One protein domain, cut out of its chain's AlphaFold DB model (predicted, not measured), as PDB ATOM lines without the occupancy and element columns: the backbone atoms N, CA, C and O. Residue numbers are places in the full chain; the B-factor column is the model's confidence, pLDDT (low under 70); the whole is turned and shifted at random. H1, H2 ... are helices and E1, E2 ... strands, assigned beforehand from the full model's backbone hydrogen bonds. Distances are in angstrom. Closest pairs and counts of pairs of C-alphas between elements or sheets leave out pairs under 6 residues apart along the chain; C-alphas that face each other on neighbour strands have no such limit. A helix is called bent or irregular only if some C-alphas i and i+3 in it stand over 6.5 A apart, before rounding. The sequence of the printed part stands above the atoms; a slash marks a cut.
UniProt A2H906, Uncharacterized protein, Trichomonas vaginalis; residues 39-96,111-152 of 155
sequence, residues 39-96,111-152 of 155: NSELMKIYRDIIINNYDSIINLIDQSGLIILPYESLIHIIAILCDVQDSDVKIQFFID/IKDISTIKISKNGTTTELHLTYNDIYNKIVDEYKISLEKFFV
ATOM      1  N   ASN A  39     156.475 187.521 142.528       93.81
ATOM      2  CA  ASN A  39     157.537 188.263 141.852       93.81
ATOM      3  C   ASN A  39     158.512 188.858 142.868       93.81
ATOM      4  O   ASN A  39     159.724 188.757 142.692       93.81
ATOM      5  N   SER A  40     157.993 189.425 143.958       94.19
ATOM      6  CA  SER A  40     158.811 189.900 145.073       94.19
ATOM      7  C   SER A  40     159.654 188.771 145.681       94.19
ATOM      8  O   SER A  40     160.850 188.963 145.906       94.19
ATOM      9  N   GLU A  41     159.076 187.588 145.916       95.69
ATOM     10  CA  GLU A  41     159.830 186.441 146.446       95.69
ATOM     11  C   GLU A  41     160.918 185.956 145.480       95.69
ATOM     12  O   GLU A  41     162.071 185.780 145.879       95.69
ATOM     13  N   LEU A  42     160.603 185.844 144.188       96.75
ATOM     14  CA  LEU A  42     161.583 185.491 143.162       96.75
ATOM     15  C   LEU A  42     162.731 186.500 143.092       96.75
ATOM     16  O   LEU A  42     163.891 186.099 143.026       96.75
ATOM     17  N   MET A  43     162.446 187.803 143.176       95.69
ATOM     18  CA  MET A  43     163.493 188.830 143.179       95.69
ATOM     19  C   MET A  43     164.427 188.707 144.387       95.69
ATOM     20  O   MET A  43     165.638 188.886 144.238       95.69
ATOM     21  N   LYS A  44     163.903 188.368 145.572       96.00
ATOM     22  CA  LYS A  44     164.733 188.101 146.759       96.00
ATOM     23  C   LYS A  44     165.624 186.881 146.539       96.00
ATOM     24  O   LYS A  44     166.828 186.962 146.772       96.00
ATOM     25  N   ILE A  45     165.058 185.790 146.026       95.88
ATOM     26  CA  ILE A  45     165.798 184.553 145.745       95.88
ATOM     27  C   ILE A  45     166.901 184.800 144.712       95.88
ATOM     28  O   ILE A  45     168.050 184.438 144.954       95.88
ATOM     29  N   TYR A  46     166.599 185.464 143.594       94.62
ATOM     30  CA  TYR A  46     167.592 185.780 142.565       94.62
ATOM     31  C   TYR A  46     168.691 186.704 143.085       94.62
ATOM     32  O   TYR A  46     169.869 186.447 142.838       94.62
ATOM     33  N   ARG A  47     168.335 187.733 143.864       95.25
ATOM     34  CA  ARG A  47     169.315 188.586 144.545       95.25
ATOM     35  C   ARG A  47     170.255 187.756 145.418       95.25
ATOM     36  O   ARG A  47     171.468 187.932 145.342       95.25
ATOM     37  N   ASP A  48     169.712 186.860 146.232       94.00
ATOM     38  CA  ASP A  48     170.510 186.047 147.146       94.00
ATOM     39  C   ASP A  48     171.370 185.019 146.400       94.00
ATOM     40  O   ASP A  48     172.495 184.749 146.819       94.00
ATOM     41  N   ILE A  49     170.896 184.473 145.277       92.56
ATOM     42  CA  ILE A  49     171.707 183.619 144.398       92.56
ATOM     43  C   ILE A  49     172.906 184.404 143.868       92.56
ATOM     44  O   ILE A  49     174.035 183.935 144.014       92.56
ATOM     45  N   ILE A  50     172.671 185.600 143.319       92.06
ATOM     46  CA  ILE A  50     173.720 186.458 142.758       92.06
ATOM     47  C   ILE A  50     174.756 186.821 143.826       92.06
ATOM     48  O   ILE A  50     175.949 186.681 143.584       92.06
ATOM     49  N   ILE A  51     174.317 187.256 145.012       92.81
ATOM     50  CA  ILE A  51     175.220 187.684 146.093       92.81
ATOM     51  C   ILE A  51     176.071 186.518 146.606       92.81
ATOM     52  O   ILE A  51     177.264 186.691 146.839       92.81
ATOM     53  N   ASN A  52     175.472 185.339 146.787       90.00
ATOM     54  CA  ASN A  52     176.143 184.222 147.454       90.00
ATOM     55  C   ASN A  52     176.916 183.299 146.499       90.00
ATOM     56  O   ASN A  52     177.705 182.482 146.964       90.00
ATOM     57  N   ASN A  53     176.686 183.391 145.185       87.38
ATOM     58  CA  ASN A  53     177.264 182.480 144.187       87.38
ATOM     59  C   ASN A  53     177.825 183.226 142.970       87.38
ATOM     60  O   ASN A  53     177.850 182.675 141.873       87.38
ATOM     61  N   TYR A  54     178.247 184.483 143.131       85.00
ATOM     62  CA  TYR A  54     178.680 185.324 142.010       85.00
ATOM     63  C   TYR A  54     179.741 184.648 141.118       85.00
ATOM     64  O   TYR A  54     179.592 184.626 139.897       85.00
ATOM     65  N   ASP A  55     180.753 184.013 141.718       85.44
ATOM     66  CA  ASP A  55     181.851 183.354 140.991       85.44
ATOM     67  C   ASP A  55     181.431 182.068 140.255       85.44
ATOM     68  O   ASP A  55     182.161 181.560 139.403       85.44
ATOM     69  N   SER A  56     180.263 181.515 140.583       86.38
ATOM     70  CA  SER A  56     179.766 180.232 140.078       86.38
ATOM     71  C   SER A  56     178.358 180.322 139.491       86.38
ATOM     72  O   SER A  56     177.741 179.290 139.237       86.38
ATOM     73  N   ILE A  57     177.856 181.533 139.224       88.62
ATOM     74  CA  ILE A  57     176.466 181.759 138.809       88.62
ATOM     75  C   ILE A  57     176.105 181.027 137.516       88.62
ATOM     76  O   ILE A  57     174.990 180.535 137.374       88.62
ATOM     77  N   ILE A  58     177.069 180.885 136.603       90.38
ATOM     78  CA  ILE A  58     176.882 180.154 135.347       90.38
ATOM     79  C   ILE A  58     176.567 178.671 135.582       90.38
ATOM     80  O   ILE A  58     175.834 178.073 134.805       90.38
ATOM     81  N   ASN A  59     177.054 178.091 136.686       90.50
ATOM     82  CA  ASN A  59     176.781 176.700 137.051       90.50
ATOM     83  C   ASN A  59     175.359 176.514 137.603       90.50
ATOM     84  O   ASN A  59     174.920 175.381 137.772       90.50
ATOM     85  N   LEU A  60     174.654 177.609 137.903       94.31
ATOM     86  CA  LEU A  60     173.263 177.609 138.356       94.31
ATOM     87  C   LEU A  60     172.281 177.839 137.203       94.31
ATOM     88  O   LEU A  60     171.115 178.129 137.445       94.31
ATOM     89  N   ILE A  61     172.742 177.709 135.959       95.56
ATOM     90  CA  ILE A  61     171.909 177.671 134.763       95.56
ATOM     91  C   ILE A  61     172.032 176.269 134.170       95.56
ATOM     92  O   ILE A  61     173.142 175.792 133.924       95.56
ATOM     93  N   ASP A  62     170.910 175.579 133.981       94.50
ATOM     94  CA  ASP A  62     170.922 174.253 133.374       94.50
ATOM     95  C   ASP A  62     171.150 174.312 131.853       94.50
ATOM     96  O   ASP A  62     171.209 175.372 131.227       94.50
ATOM     97  N   GLN A  63     171.286 173.138 131.240       94.31
ATOM     98  CA  GLN A  63     171.521 172.997 129.800       94.31
ATOM     99  C   GLN A  63     170.404 173.589 128.921       94.31
ATOM    100  O   GLN A  63     170.649 173.897 127.756       94.31
ATOM    101  N   SER A  64     169.202 173.757 129.475       95.94
ATOM    102  CA  SER A  64     168.036 174.338 128.809       95.94
ATOM    103  C   SER A  64     167.949 175.856 129.008       95.94
ATOM    104  O   SER A  64     167.051 176.501 128.468       95.94
ATOM    105  N   GLY A  65     168.886 176.449 129.758       96.00
ATOM    106  CA  GLY A  65     168.910 177.874 130.073       96.00
ATOM    107  C   GLY A  65     168.027 178.266 131.260       96.00
ATOM    108  O   GLY A  65     167.764 179.457 131.435       96.00
ATOM    109  N   LEU A  66     167.554 177.304 132.059       97.81
ATOM    110  CA  LEU A  66     166.715 177.564 133.229       97.81
ATOM    111  C   LEU A  66     167.565 177.741 134.490       97.81
ATOM    112  O   LEU A  66     168.609 177.117 134.660       97.81
ATOM    113  N   ILE A  67     167.090 178.579 135.405       97.12
ATOM    114  CA  ILE A  67     167.745 178.880 136.674       97.12
ATOM    115  C   ILE A  67     167.518 177.723 137.651       97.12
ATOM    116  O   ILE A  67     166.385 177.375 137.985       97.12
ATOM    117  N   ILE A  68     168.609 177.158 138.154       97.25
ATOM    118  CA  ILE A  68     168.627 176.140 139.201       97.25
ATOM    119  C   ILE A  68     168.511 176.850 140.552       97.25
ATOM    120  O   ILE A  68     169.409 177.585 140.969       97.25
ATOM    121  N   LEU A  69     167.399 176.631 141.254       97.25
ATOM    122  CA  LEU A  69     167.162 177.236 142.564       97.25
ATOM    123  C   LEU A  69     167.777 176.419 143.715       97.25
ATOM    124  O   LEU A  69     167.971 175.203 143.589       97.25
ATOM    125  N   PRO A  70     168.048 177.062 144.872       95.75
ATOM    126  CA  PRO A  70     168.302 176.342 146.112       95.75
ATOM    127  C   PRO A  70     167.114 175.443 146.468       95.75
ATOM    128  O   PRO A  70     165.971 175.851 146.270       95.75
ATOM    129  N   TYR A  71     167.377 174.281 147.071       95.94
ATOM    130  CA  TYR A  71     166.349 173.309 147.479       95.94
ATOM    131  C   TYR A  71     165.148 173.948 148.205       95.94
ATOM    132  O   TYR A  71     164.011 173.822 147.754       95.94
ATOM    133  N   GLU A  72     165.408 174.701 149.277       96.12
ATOM    134  CA  GLU A  72     164.352 175.344 150.077       96.12
ATOM    135  C   GLU A  72     163.594 176.419 149.288       96.12
ATOM    136  O   GLU A  72     162.376 176.541 149.387       96.12
ATOM    137  N   SER A  73     164.298 177.183 148.449       97.44
ATOM    138  CA  SER A  73     163.677 178.210 147.608       97.44
ATOM    139  C   SER A  73     162.776 177.594 146.539       97.44
ATOM    140  O   SER A  73     161.715 178.141 146.253       97.44
ATOM    141  N   LEU A  74     163.167 176.452 145.967       98.25
ATOM    142  CA  LEU A  74     162.347 175.732 144.998       98.25
ATOM    143  C   LEU A  74     161.055 175.212 145.643       98.25
ATOM    144  O   LEU A  74     159.977 175.411 145.085       98.25
ATOM    145  N   ILE A  75     161.157 174.611 146.834       98.25
ATOM    146  CA  ILE A  75     160.001 174.188 147.638       98.25
ATOM    147  C   ILE A  75     159.053 175.361 147.883       98.25
ATOM    148  O   ILE A  75     157.863 175.250 147.592       98.25
ATOM    149  N   HIS A  76     159.590 176.488 148.347       97.81
ATOM    150  CA  HIS A  76     158.801 177.661 148.699       97.81
ATOM    151  C   HIS A  76     158.026 178.235 147.503       97.81
ATOM    152  O   HIS A  76     156.823 178.487 147.583       97.81
ATOM    153  N   ILE A  77     158.688 178.380 146.349       98.06
ATOM    154  CA  ILE A  77     158.055 178.871 145.114       98.06
ATOM    155  C   ILE A  77     156.930 177.941 144.654       98.06
ATOM    156  O   ILE A  77     155.844 178.406 144.298       98.06
ATOM    157  N   ILE A  78     157.159 176.628 144.693       98.00
ATOM    158  CA  ILE A  78     156.145 175.637 144.322       98.00
ATOM    159  C   ILE A  78     154.964 175.678 145.299       98.00
ATOM    160  O   ILE A  78     153.814 175.623 144.857       98.00
ATOM    161  N   ALA A  79     155.229 175.809 146.601       97.31
ATOM    162  CA  ALA A  79     154.206 175.865 147.639       97.31
ATOM    163  C   ALA A  79     153.283 177.081 147.470       97.31
ATOM    164  O   ALA A  79     152.061 176.917 147.445       97.31
ATOM    165  N   ILE A  80     153.854 178.272 147.234       96.31
ATOM    166  CA  ILE A  80     153.087 179.492 146.936       96.31
ATOM    167  C   ILE A  80     152.184 179.278 145.718       96.31
ATOM    168  O   ILE A  80     150.996 179.599 145.759       96.31
ATOM    169  N   LEU A  81     152.732 178.739 144.624       96.62
ATOM    170  CA  LEU A  81     151.992 178.587 143.371       96.62
ATOM    171  C   LEU A  81     150.891 177.524 143.452       96.62
ATOM    172  O   LEU A  81     149.844 177.695 142.832       96.62
ATOM    173  N   CYS A  82     151.105 176.455 144.223       95.69
ATOM    174  CA  CYS A  82     150.113 175.400 144.450       95.69
ATOM    175  C   CYS A  82     149.128 175.724 145.587       95.69
ATOM    176  O   CYS A  82     148.192 174.949 145.825       95.69
ATOM    177  N   ASP A  83     149.314 176.855 146.277       94.12
ATOM    178  CA  ASP A  83     148.520 177.262 147.439       94.12
ATOM    179  C   ASP A  83     148.508 176.152 148.515       94.12
ATOM    180  O   ASP A  83     147.468 175.595 148.877       94.12
ATOM    181  N   VAL A  84     149.706 175.753 148.949       95.44
ATOM    182  CA  VAL A  84     149.973 174.777 150.024       95.44
ATOM    183  C   VAL A  84     151.098 175.291 150.929       95.44
ATOM    184  O   VAL A  84     151.705 176.318 150.632       95.44
ATOM    185  N   GLN A  85     151.386 174.613 152.043       95.69
ATOM    186  CA  GLN A  85     152.543 174.958 152.878       95.69
ATOM    187  C   GLN A  85     153.832 174.350 152.307       95.69
ATOM    188  O   GLN A  85     153.792 173.319 151.640       95.69
ATOM    189  N   ASP A  86     154.990 174.922 152.634       97.06
ATOM    190  CA  ASP A  86     156.300 174.386 152.225       97.06
ATOM    191  C   ASP A  86     156.466 172.903 152.620       97.06
ATOM    192  O   ASP A  86     156.961 172.092 151.841       97.06
ATOM    193  N   SER A  87     155.957 172.513 153.798       97.06
ATOM    194  CA  SER A  87     155.984 171.128 154.301       97.06
ATOM    195  C   SER A  87     155.193 170.126 153.454       97.06
ATOM    196  O   SER A  87     155.388 168.913 153.585       97.06
ATOM    197  N   ASP A  88     154.282 170.618 152.617       97.81
ATOM    198  CA  ASP A  88     153.435 169.808 151.749       97.81
ATOM    199  C   ASP A  88     154.092 169.490 150.398       97.81
ATOM    200  O   ASP A  88     153.588 168.643 149.649       97.81
ATOM    201  N   VAL A  89     155.226 170.126 150.094       98.31
ATOM    202  CA  VAL A  89     156.022 169.886 148.888       98.31
ATOM    203  C   VAL A  89     157.196 168.974 149.236       98.31
ATOM    204  O   VAL A  89     157.974 169.238 150.147       98.31
ATOM    205  N   LYS A  90     157.348 167.873 148.496       97.62
ATOM    206  CA  LYS A  90     158.462 166.929 148.661       97.62
ATOM    207  C   LYS A  90     159.156 166.691 147.333       97.62
ATOM    208  O   LYS A  90     158.522 166.246 146.377       97.62
ATOM    209  N   ILE A  91     160.462 166.919 147.301       97.00
ATOM    210  CA  ILE A  91     161.305 166.657 146.135       97.00
ATOM    211  C   ILE A  91     162.061 165.350 146.378       97.00
ATOM    212  O   ILE A  91     162.821 165.223 147.337       97.00
ATOM    213  N   GLN A  92     161.830 164.361 145.519       94.50
ATOM    214  CA  GLN A  92     162.622 163.135 145.452       94.50
ATOM    215  C   GLN A  92     163.749 163.350 144.444       94.50
ATOM    216  O   GLN A  92     163.497 163.869 143.357       94.50
ATOM    217  N   PHE A  93     164.975 162.963 144.789       91.62
ATOM    218  CA  PHE A  93     166.162 163.206 143.969       91.62
ATOM    219  C   PHE A  93     167.117 162.020 143.992       91.62
ATOM    220  O   PHE A  93     167.084 161.200 144.913       91.62
ATOM    221  N   PHE A  94     167.957 161.935 142.965       81.69
ATOM    222  CA  PHE A  94     168.975 160.898 142.859       81.69
ATOM    223  C   PHE A  94     170.181 161.248 143.740       81.69
ATOM    224  O   PHE A  94     170.643 162.391 143.766       81.69
ATOM    225  N   ILE A  95     170.677 160.267 144.493       76.69
ATOM    226  CA  ILE A  95     171.923 160.394 145.250       76.69
ATOM    227  C   ILE A  95     173.048 159.887 144.346       76.69
ATOM    228  O   ILE A  95     172.939 158.802 143.779       76.69
ATOM    229  N   ASP A  96     174.115 160.673 144.206       64.06
ATOM    230  CA  ASP A  96     175.330 160.218 143.528       64.06
ATOM    231  C   ASP A  96     176.030 159.177 144.414       64.06
ATOM    232  O   ASP A  96     176.721 159.531 145.371       64.06
ATOM    233  N   ILE A 111     174.702 170.216 143.175       91.62
ATOM    234  CA  ILE A 111     173.543 170.173 142.279       91.62
ATOM    235  C   ILE A 111     173.016 168.739 142.230       91.62
ATOM    236  O   ILE A 111     173.791 167.804 142.033       91.62
ATOM    237  N   LYS A 112     171.707 168.569 142.418       93.12
ATOM    238  CA  LYS A 112     171.016 167.279 142.429       93.12
ATOM    239  C   LYS A 112     169.940 167.233 141.357       93.12
ATOM    240  O   LYS A 112     169.188 168.196 141.199       93.12
ATOM    241  N   ASP A 113     169.860 166.094 140.678       94.19
ATOM    242  CA  ASP A 113     168.822 165.818 139.691       94.19
ATOM    243  C   ASP A 113     167.525 165.389 140.392       94.19
ATOM    244  O   ASP A 113     167.503 164.510 141.262       94.19
ATOM    245  N   ILE A 114     166.430 166.029 140.000       95.75
ATOM    246  CA  ILE A 114     165.089 165.808 140.519       95.75
ATOM    247  C   ILE A 114     164.497 164.584 139.828       95.75
ATOM    248  O   ILE A 114     164.384 164.522 138.608       95.75
ATOM    249  N   SER A 115     164.061 163.616 140.629       95.19
ATOM    250  CA  SER A 115     163.301 162.465 140.149       95.19
ATOM    251  C   SER A 115     161.812 162.790 140.065       95.19
ATOM    252  O   SER A 115     161.155 162.515 139.064       95.19
ATOM    253  N   THR A 116     161.243 163.362 141.129       96.38
ATOM    254  CA  THR A 116     159.809 163.670 141.192       96.38
ATOM    255  C   THR A 116     159.538 164.758 142.219       96.38
ATOM    256  O   THR A 116     160.127 164.766 143.299       96.38
ATOM    257  N   ILE A 117     158.578 165.632 141.920       98.25
ATOM    258  CA  ILE A 117     158.053 166.630 142.854       98.25
ATOM    259  C   ILE A 117     156.628 166.240 143.230       98.25
ATOM    260  O   ILE A 117     155.757 166.136 142.362       98.25
ATOM    261  N   LYS A 118     156.394 166.026 144.524       98.19
ATOM    262  CA  LYS A 118     155.102 165.618 145.081       98.19
ATOM    263  C   LYS A 118     154.484 166.744 145.893       98.19
ATOM    264  O   LYS A 118     155.162 167.339 146.725       98.19
ATOM    265  N   ILE A 119     153.196 166.979 145.675       98.31
ATOM    266  CA  ILE A 119     152.388 167.999 146.343       98.31
ATOM    267  C   ILE A 119     151.299 167.301 147.150       98.31
ATOM    268  O   ILE A 119     150.533 166.506 146.599       98.31
ATOM    269  N   SER A 120     151.226 167.594 148.445       97.62
ATOM    270  CA  SER A 120     150.186 167.079 149.337       97.62
ATOM    271  C   SER A 120     149.148 168.164 149.610       97.62
ATOM    272  O   SER A 120     149.461 169.203 150.167       97.62
ATOM    273  N   LYS A 121     147.889 167.952 149.227       95.06
ATOM    274  CA  LYS A 121     146.806 168.906 149.506       95.06
ATOM    275  C   LYS A 121     145.575 168.140 149.960       95.06
ATOM    276  O   LYS A 121     145.159 167.186 149.306       95.06
ATOM    277  N   ASN A 122     145.007 168.528 151.103       93.00
ATOM    278  CA  ASN A 122     143.789 167.927 151.664       93.00
ATOM    279  C   ASN A 122     143.852 166.387 151.790       93.00
ATOM    280  O   ASN A 122     142.897 165.686 151.463       93.00
ATOM    281  N   GLY A 123     144.998 165.848 152.222       91.25
ATOM    282  CA  GLY A 123     145.199 164.405 152.411       91.25
ATOM    283  C   GLY A 123     145.461 163.600 151.132       91.25
ATOM    284  O   GLY A 123     145.626 162.386 151.215       91.25
ATOM    285  N   THR A 124     145.538 164.249 149.966       95.06
ATOM    286  CA  THR A 124     145.908 163.605 148.697       95.06
ATOM    287  C   THR A 124     147.294 164.065 148.261       95.06
ATOM    288  O   THR A 124     147.559 165.266 148.214       95.06
ATOM    289  N   THR A 125     148.172 163.121 147.913       97.31
ATOM    290  CA  THR A 125     149.497 163.413 147.349       97.31
ATOM    291  C   THR A 125     149.495 163.126 145.855       97.31
ATOM    292  O   THR A 125     149.132 162.032 145.430       97.31
ATOM    293  N   THR A 126     149.920 164.105 145.065       97.19
ATOM    294  CA  THR A 126     149.979 164.034 143.598       97.19
ATOM    295  C   THR A 126     151.324 164.533 143.093       97.19
ATOM    296  O   THR A 126     152.075 165.161 143.840       97.19
ATOM    297  N   GLU A 127     151.652 164.245 141.839       97.12
ATOM    298  CA  GLU A 127     152.875 164.746 141.211       97.12
ATOM    299  C   GLU A 127     152.607 166.069 140.496       97.12
ATOM    300  O   GLU A 127     151.579 166.230 139.831       97.12
ATOM    301  N   LEU A 128     153.547 167.009 140.624       96.69
ATOM    302  CA  LEU A 128     153.411 168.368 140.096       96.69
ATOM    303  C   LEU A 128     153.083 168.366 138.594       96.69
ATOM    304  O   LEU A 128     152.121 169.001 138.175       96.69
ATOM    305  N   HIS A 129     153.833 167.604 137.793       94.38
ATOM    306  CA  HIS A 129     153.687 167.585 136.334       94.38
ATOM    307  C   HIS A 129     152.376 166.935 135.848       94.38
ATOM    308  O   HIS A 129     151.973 167.167 134.708       94.38
ATOM    309  N   LEU A 130     151.713 166.143 136.702       93.50
ATOM    310  CA  LEU A 130     150.460 165.457 136.380       93.50
ATOM    311  C   LEU A 130     149.239 166.292 136.769       93.50
ATOM    312  O   LEU A 130     148.390 166.577 135.933       93.50
ATOM    313  N   THR A 131     149.134 166.673 138.044       93.62
ATOM    314  CA  THR A 131     147.928 167.330 138.580       93.62
ATOM    315  C   THR A 131     147.983 168.851 138.468       93.62
ATOM    316  O   THR A 131     146.944 169.492 138.353       93.62
ATOM    317  N   TYR A 132     149.183 169.430 138.453       94.12
ATOM    318  CA  TYR A 132     149.411 170.874 138.443       94.12
ATOM    319  C   TYR A 132     150.206 171.294 137.196       94.12
ATOM    320  O   TYR A 132     151.136 172.096 137.282       94.12
ATOM    321  N   ASN A 133     149.853 170.744 136.028       96.56
ATOM    322  CA  ASN A 133     150.596 170.945 134.779       96.56
ATOM    323  C   ASN A 133     150.713 172.429 134.380       96.56
ATOM    324  O   ASN A 133     151.789 172.873 133.994       96.56
ATOM    325  N   ASP A 134     149.657 173.224 134.575       97.81
ATOM    326  CA  ASP A 134     149.701 174.667 134.303       97.81
ATOM    327  C   ASP A 134     150.729 175.390 135.185       97.81
ATOM    328  O   ASP A 134     151.443 176.273 134.715       97.81
ATOM    329  N   ILE A 135     150.846 174.998 136.461       97.69
ATOM    330  CA  ILE A 135     151.845 175.551 137.386       97.69
ATOM    331  C   ILE A 135     153.243 175.084 136.990       97.69
ATOM    332  O   ILE A 135     154.166 175.894 136.983       97.69
ATOM    333  N   TYR A 136     153.398 173.806 136.639       98.12
ATOM    334  CA  TYR A 136     154.656 173.263 136.130       98.12
ATOM    335  C   TYR A 136     155.154 174.089 134.934       98.12
ATOM    336  O   TYR A 136     156.264 174.621 134.973       98.12
ATOM    337  N   ASN A 137     154.304 174.279 133.920       97.38
ATOM    338  CA  ASN A 137     154.644 175.055 132.728       97.38
ATOM    339  C   ASN A 137     154.901 176.519 133.084       97.38
ATOM    340  O   ASN A 137     155.858 177.103 132.601       97.38
ATOM    341  N   LYS A 138     154.125 177.113 133.996       97.50
ATOM    342  CA  LYS A 138     154.371 178.485 134.453       97.50
ATOM    343  C   LYS A 138     155.768 178.656 135.065       97.50
ATOM    344  O   LYS A 138     156.460 179.625 134.763       97.50
ATOM    345  N   ILE A 139     156.199 177.718 135.907       98.06
ATOM    346  CA  ILE A 139     157.528 177.752 136.533       98.06
ATOM    347  C   ILE A 139     158.637 177.687 135.476       98.06
ATOM    348  O   ILE A 139     159.585 178.474 135.526       98.06
ATOM    349  N   VAL A 140     158.496 176.787 134.505       97.94
ATOM    350  CA  VAL A 140     159.496 176.568 133.453       97.94
ATOM    351  C   VAL A 140     159.486 177.697 132.420       97.94
ATOM    352  O   VAL A 140     160.526 178.273 132.103       97.94
ATOM    353  N   ASP A 141     158.316 178.057 131.908       97.38
ATOM    354  CA  ASP A 141     158.172 178.931 130.749       97.38
ATOM    355  C   ASP A 141     158.167 180.411 131.117       97.38
ATOM    356  O   ASP A 141     158.768 181.210 130.395       97.38
ATOM    357  N   GLU A 142     157.523 180.789 132.222       96.50
ATOM    358  CA  GLU A 142     157.388 182.189 132.631       96.50
ATOM    359  C   GLU A 142     158.511 182.593 133.585       96.50
ATOM    360  O   GLU A 142     159.201 183.583 133.345       96.50
ATOM    361  N   TYR A 143     158.746 181.801 134.634       97.06
ATOM    362  CA  TYR A 143     159.755 182.133 135.646       97.06
ATOM    363  C   TYR A 143     161.162 181.636 135.311       97.06
ATOM    364  O   TYR A 143     162.111 182.060 135.969       97.06
ATOM    365  N   LYS A 144     161.309 180.803 134.271       97.00
ATOM    366  CA  LYS A 144     162.593 180.251 133.807       97.00
ATOM    367  C   LYS A 144     163.344 179.498 134.902       97.00
ATOM    368  O   LYS A 144     164.557 179.625 135.016       97.00
ATOM    369  N   ILE A 145     162.626 178.712 135.700       98.31
ATOM    370  CA  ILE A 145     163.188 177.914 136.792       98.31
ATOM    371  C   ILE A 145     163.265 176.449 136.372       98.31
ATOM    372  O   ILE A 145     162.315 175.898 135.818       98.31
ATOM    373  N   SER A 146     164.396 175.812 136.669       98.12
ATOM    374  CA  SER A 146     164.587 174.387 136.425       98.12
ATOM    375  C   SER A 146     163.738 173.561 137.392       98.12
ATOM    376  O   SER A 146     163.786 173.757 138.606       98.12
ATOM    377  N   LEU A 147     162.983 172.611 136.842       97.88
ATOM    378  CA  LEU A 147     162.308 171.546 137.595       97.88
ATOM    379  C   LEU A 147     163.008 170.190 137.436       97.88
ATOM    380  O   LEU A 147     162.518 169.180 137.939       97.88
ATOM    381  N   GLU A 148     164.160 170.179 136.763       96.62
ATOM    382  CA  GLU A 148     165.022 169.006 136.616       96.62
ATOM    383  C   GLU A 148     166.141 168.991 137.654       96.62
ATOM    384  O   GLU A 148     166.643 167.922 137.986       96.62
ATOM    385  N   LYS A 149     166.549 170.157 138.175       96.12
ATOM    386  CA  LYS A 149     167.689 170.281 139.089       96.12
ATOM    387  C   LYS A 149     167.429 171.289 140.199       96.12
ATOM    388  O   LYS A 149     166.781 172.310 139.993       96.12
ATOM    389  N   PHE A 150     168.027 171.046 141.361       96.00
ATOM    390  CA  PHE A 150     168.200 172.047 142.419       96.00
ATOM    391  C   PHE A 150     169.628 171.991 142.952       96.00
ATOM    392  O   PHE A 150     170.356 171.038 142.677       96.00
ATOM    393  N   PHE A 151     170.027 172.973 143.759       93.06
ATOM    394  CA  PHE A 151     171.278 172.879 144.510       93.06
ATOM    395  C   PHE A 151     171.078 172.956 146.023       93.06
ATOM    396  O   PHE A 151     170.183 173.633 146.534       93.06
ATOM    397  N   VAL A 152     171.935 172.251 146.754       89.12
ATOM    398  CA  VAL A 152     172.030 172.331 148.212       89.12
ATOM    399  C   VAL A 152     173.083 173.378 148.547       89.12
ATOM    400  O   VAL A 152     174.227 173.279 148.100       89.12
TER     401      VAL A 152
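What this domain is: This is residues 39 to 96 and 111 to 152 of the 155 residues of an uncharacterized protein of Trichomonas vaginalis (UniProt A2H906). A strongly twisted sheet of five strands curls round one helix, H3, which forms the core together with strand E5. H1 runs on the side of H3 away from E2 and E3, while H4 and H5 lie on the opposite face of the sheet from H3, with H5 beside the strands; residues 51 to 56, at the turn from H1 into H2, stick out. The printed part has 100 residues, with five named helices and five named strands in the order H1, H2, E1, H3, E2, E3, E4, H4, H5, E5. The sheet is branched and mixed: E1 and E5 are parallel, and the pairs E2 and E3, E3 and E4, and E3 and E5 are antiparallel. The class is mixed, helices and strands, and the whole is compact, with a radius of gyration of the C-alphas of 13.2 A and spans of 43 by 34 by 23 A.

Where its parts are: H1, residues 39 to 52, begins with C-alpha 39 at (157.537, 188.263, 141.852) and is 19.8 A long from first to last C-alpha. H2 is residues 54 to 60; it is irregular, with C-alphas 55 and 58 8.2 A apart. E1 is residues 67 to 70, and H3, residues 71 to 82, follows it directly and is 16.6 A long. E2 is residues 89 to 93, 13.1 A long. After the cut, E3, residues 111 to 121, begins with C-alpha 111 at (173.543, 170.173, 142.279) and is 27.7 A long. E4 is residues 124 to 127, H4 residues 128 to 131, and H5 residues 133 to 142, 13.3 A long. E5, residues 145 to 151, ends with C-alpha 151 at (171.278, 172.879, 144.510).

How they stand to each other: E3 bends by 66 degrees at residue 115, and its pairing is staggered: with E5 over residues 111 to 113, with E2 over 114 to 119 and with E4 over 118 to 121. E2 lies on one side of E3, with two N and O pairs within hydrogen-bond range among them, N 90 and O 118 at 2.9 A and N 118 and O 90 at 2.8 A. E4 and E5 lie on the other side of E3. E3 and E4 form a hairpin, with N 119 and O 126 2.8 A apart; between E3 and E5, N 112 and O 150 are 2.8 A apart. E1 is the parallel neighbour of E5, with N 146 and O 67 2.9 A apart. H3 is on the sheet, which curls round it; the closest C-alphas of H3 and E5 are those of Tyr 71 and Phe 150, 5.5 A apart. H1 and H3 only just touch, with 3 pairs of C-alphas within 8 A, the closest those of Ile 45 and Ser 73 at 6.9 A; they run opposite ways at a shallow tilt of 7 degrees. H1 only grazes the sheet, with its residues 42 to 49. H2 lies over E1, the closest C-alphas being those of Leu 60 and Ile 68, 4.9 A apart. H4 and H5 lie on the same face of the sheet, and H3 on the opposite face. The closest C-alphas of H5 and E5 are those of Ile 139 and Ile 145, 5.7 A apart; those of H4 and E3 are Ile 117 and Leu 128, also 5.7 A. H4 and H5 touch only at the corner, and only just, with 3 pairs within 8 A. In H1, H3 and H5 every O i to N i+4 pair is within hydrogen-bond range; in H2 0 of 3 are, against 2 of 4 O i to N i+3 pairs, and H4 is too short for an O i to N i+4 pair.

The domain as a whole: The two C-alphas farthest apart are those of Asp 55 and Gly 123, 42.8 A. Residues 97 to 110 are not printed, and C-alphas 96 and 111 are 10.2 A apart across this cut, which lies in the link from E2 to E3. Of the links that are printed whole, none is long. The mean pLDDT of the printed part is 94.6, and residue 96 is the one printed residue under 70.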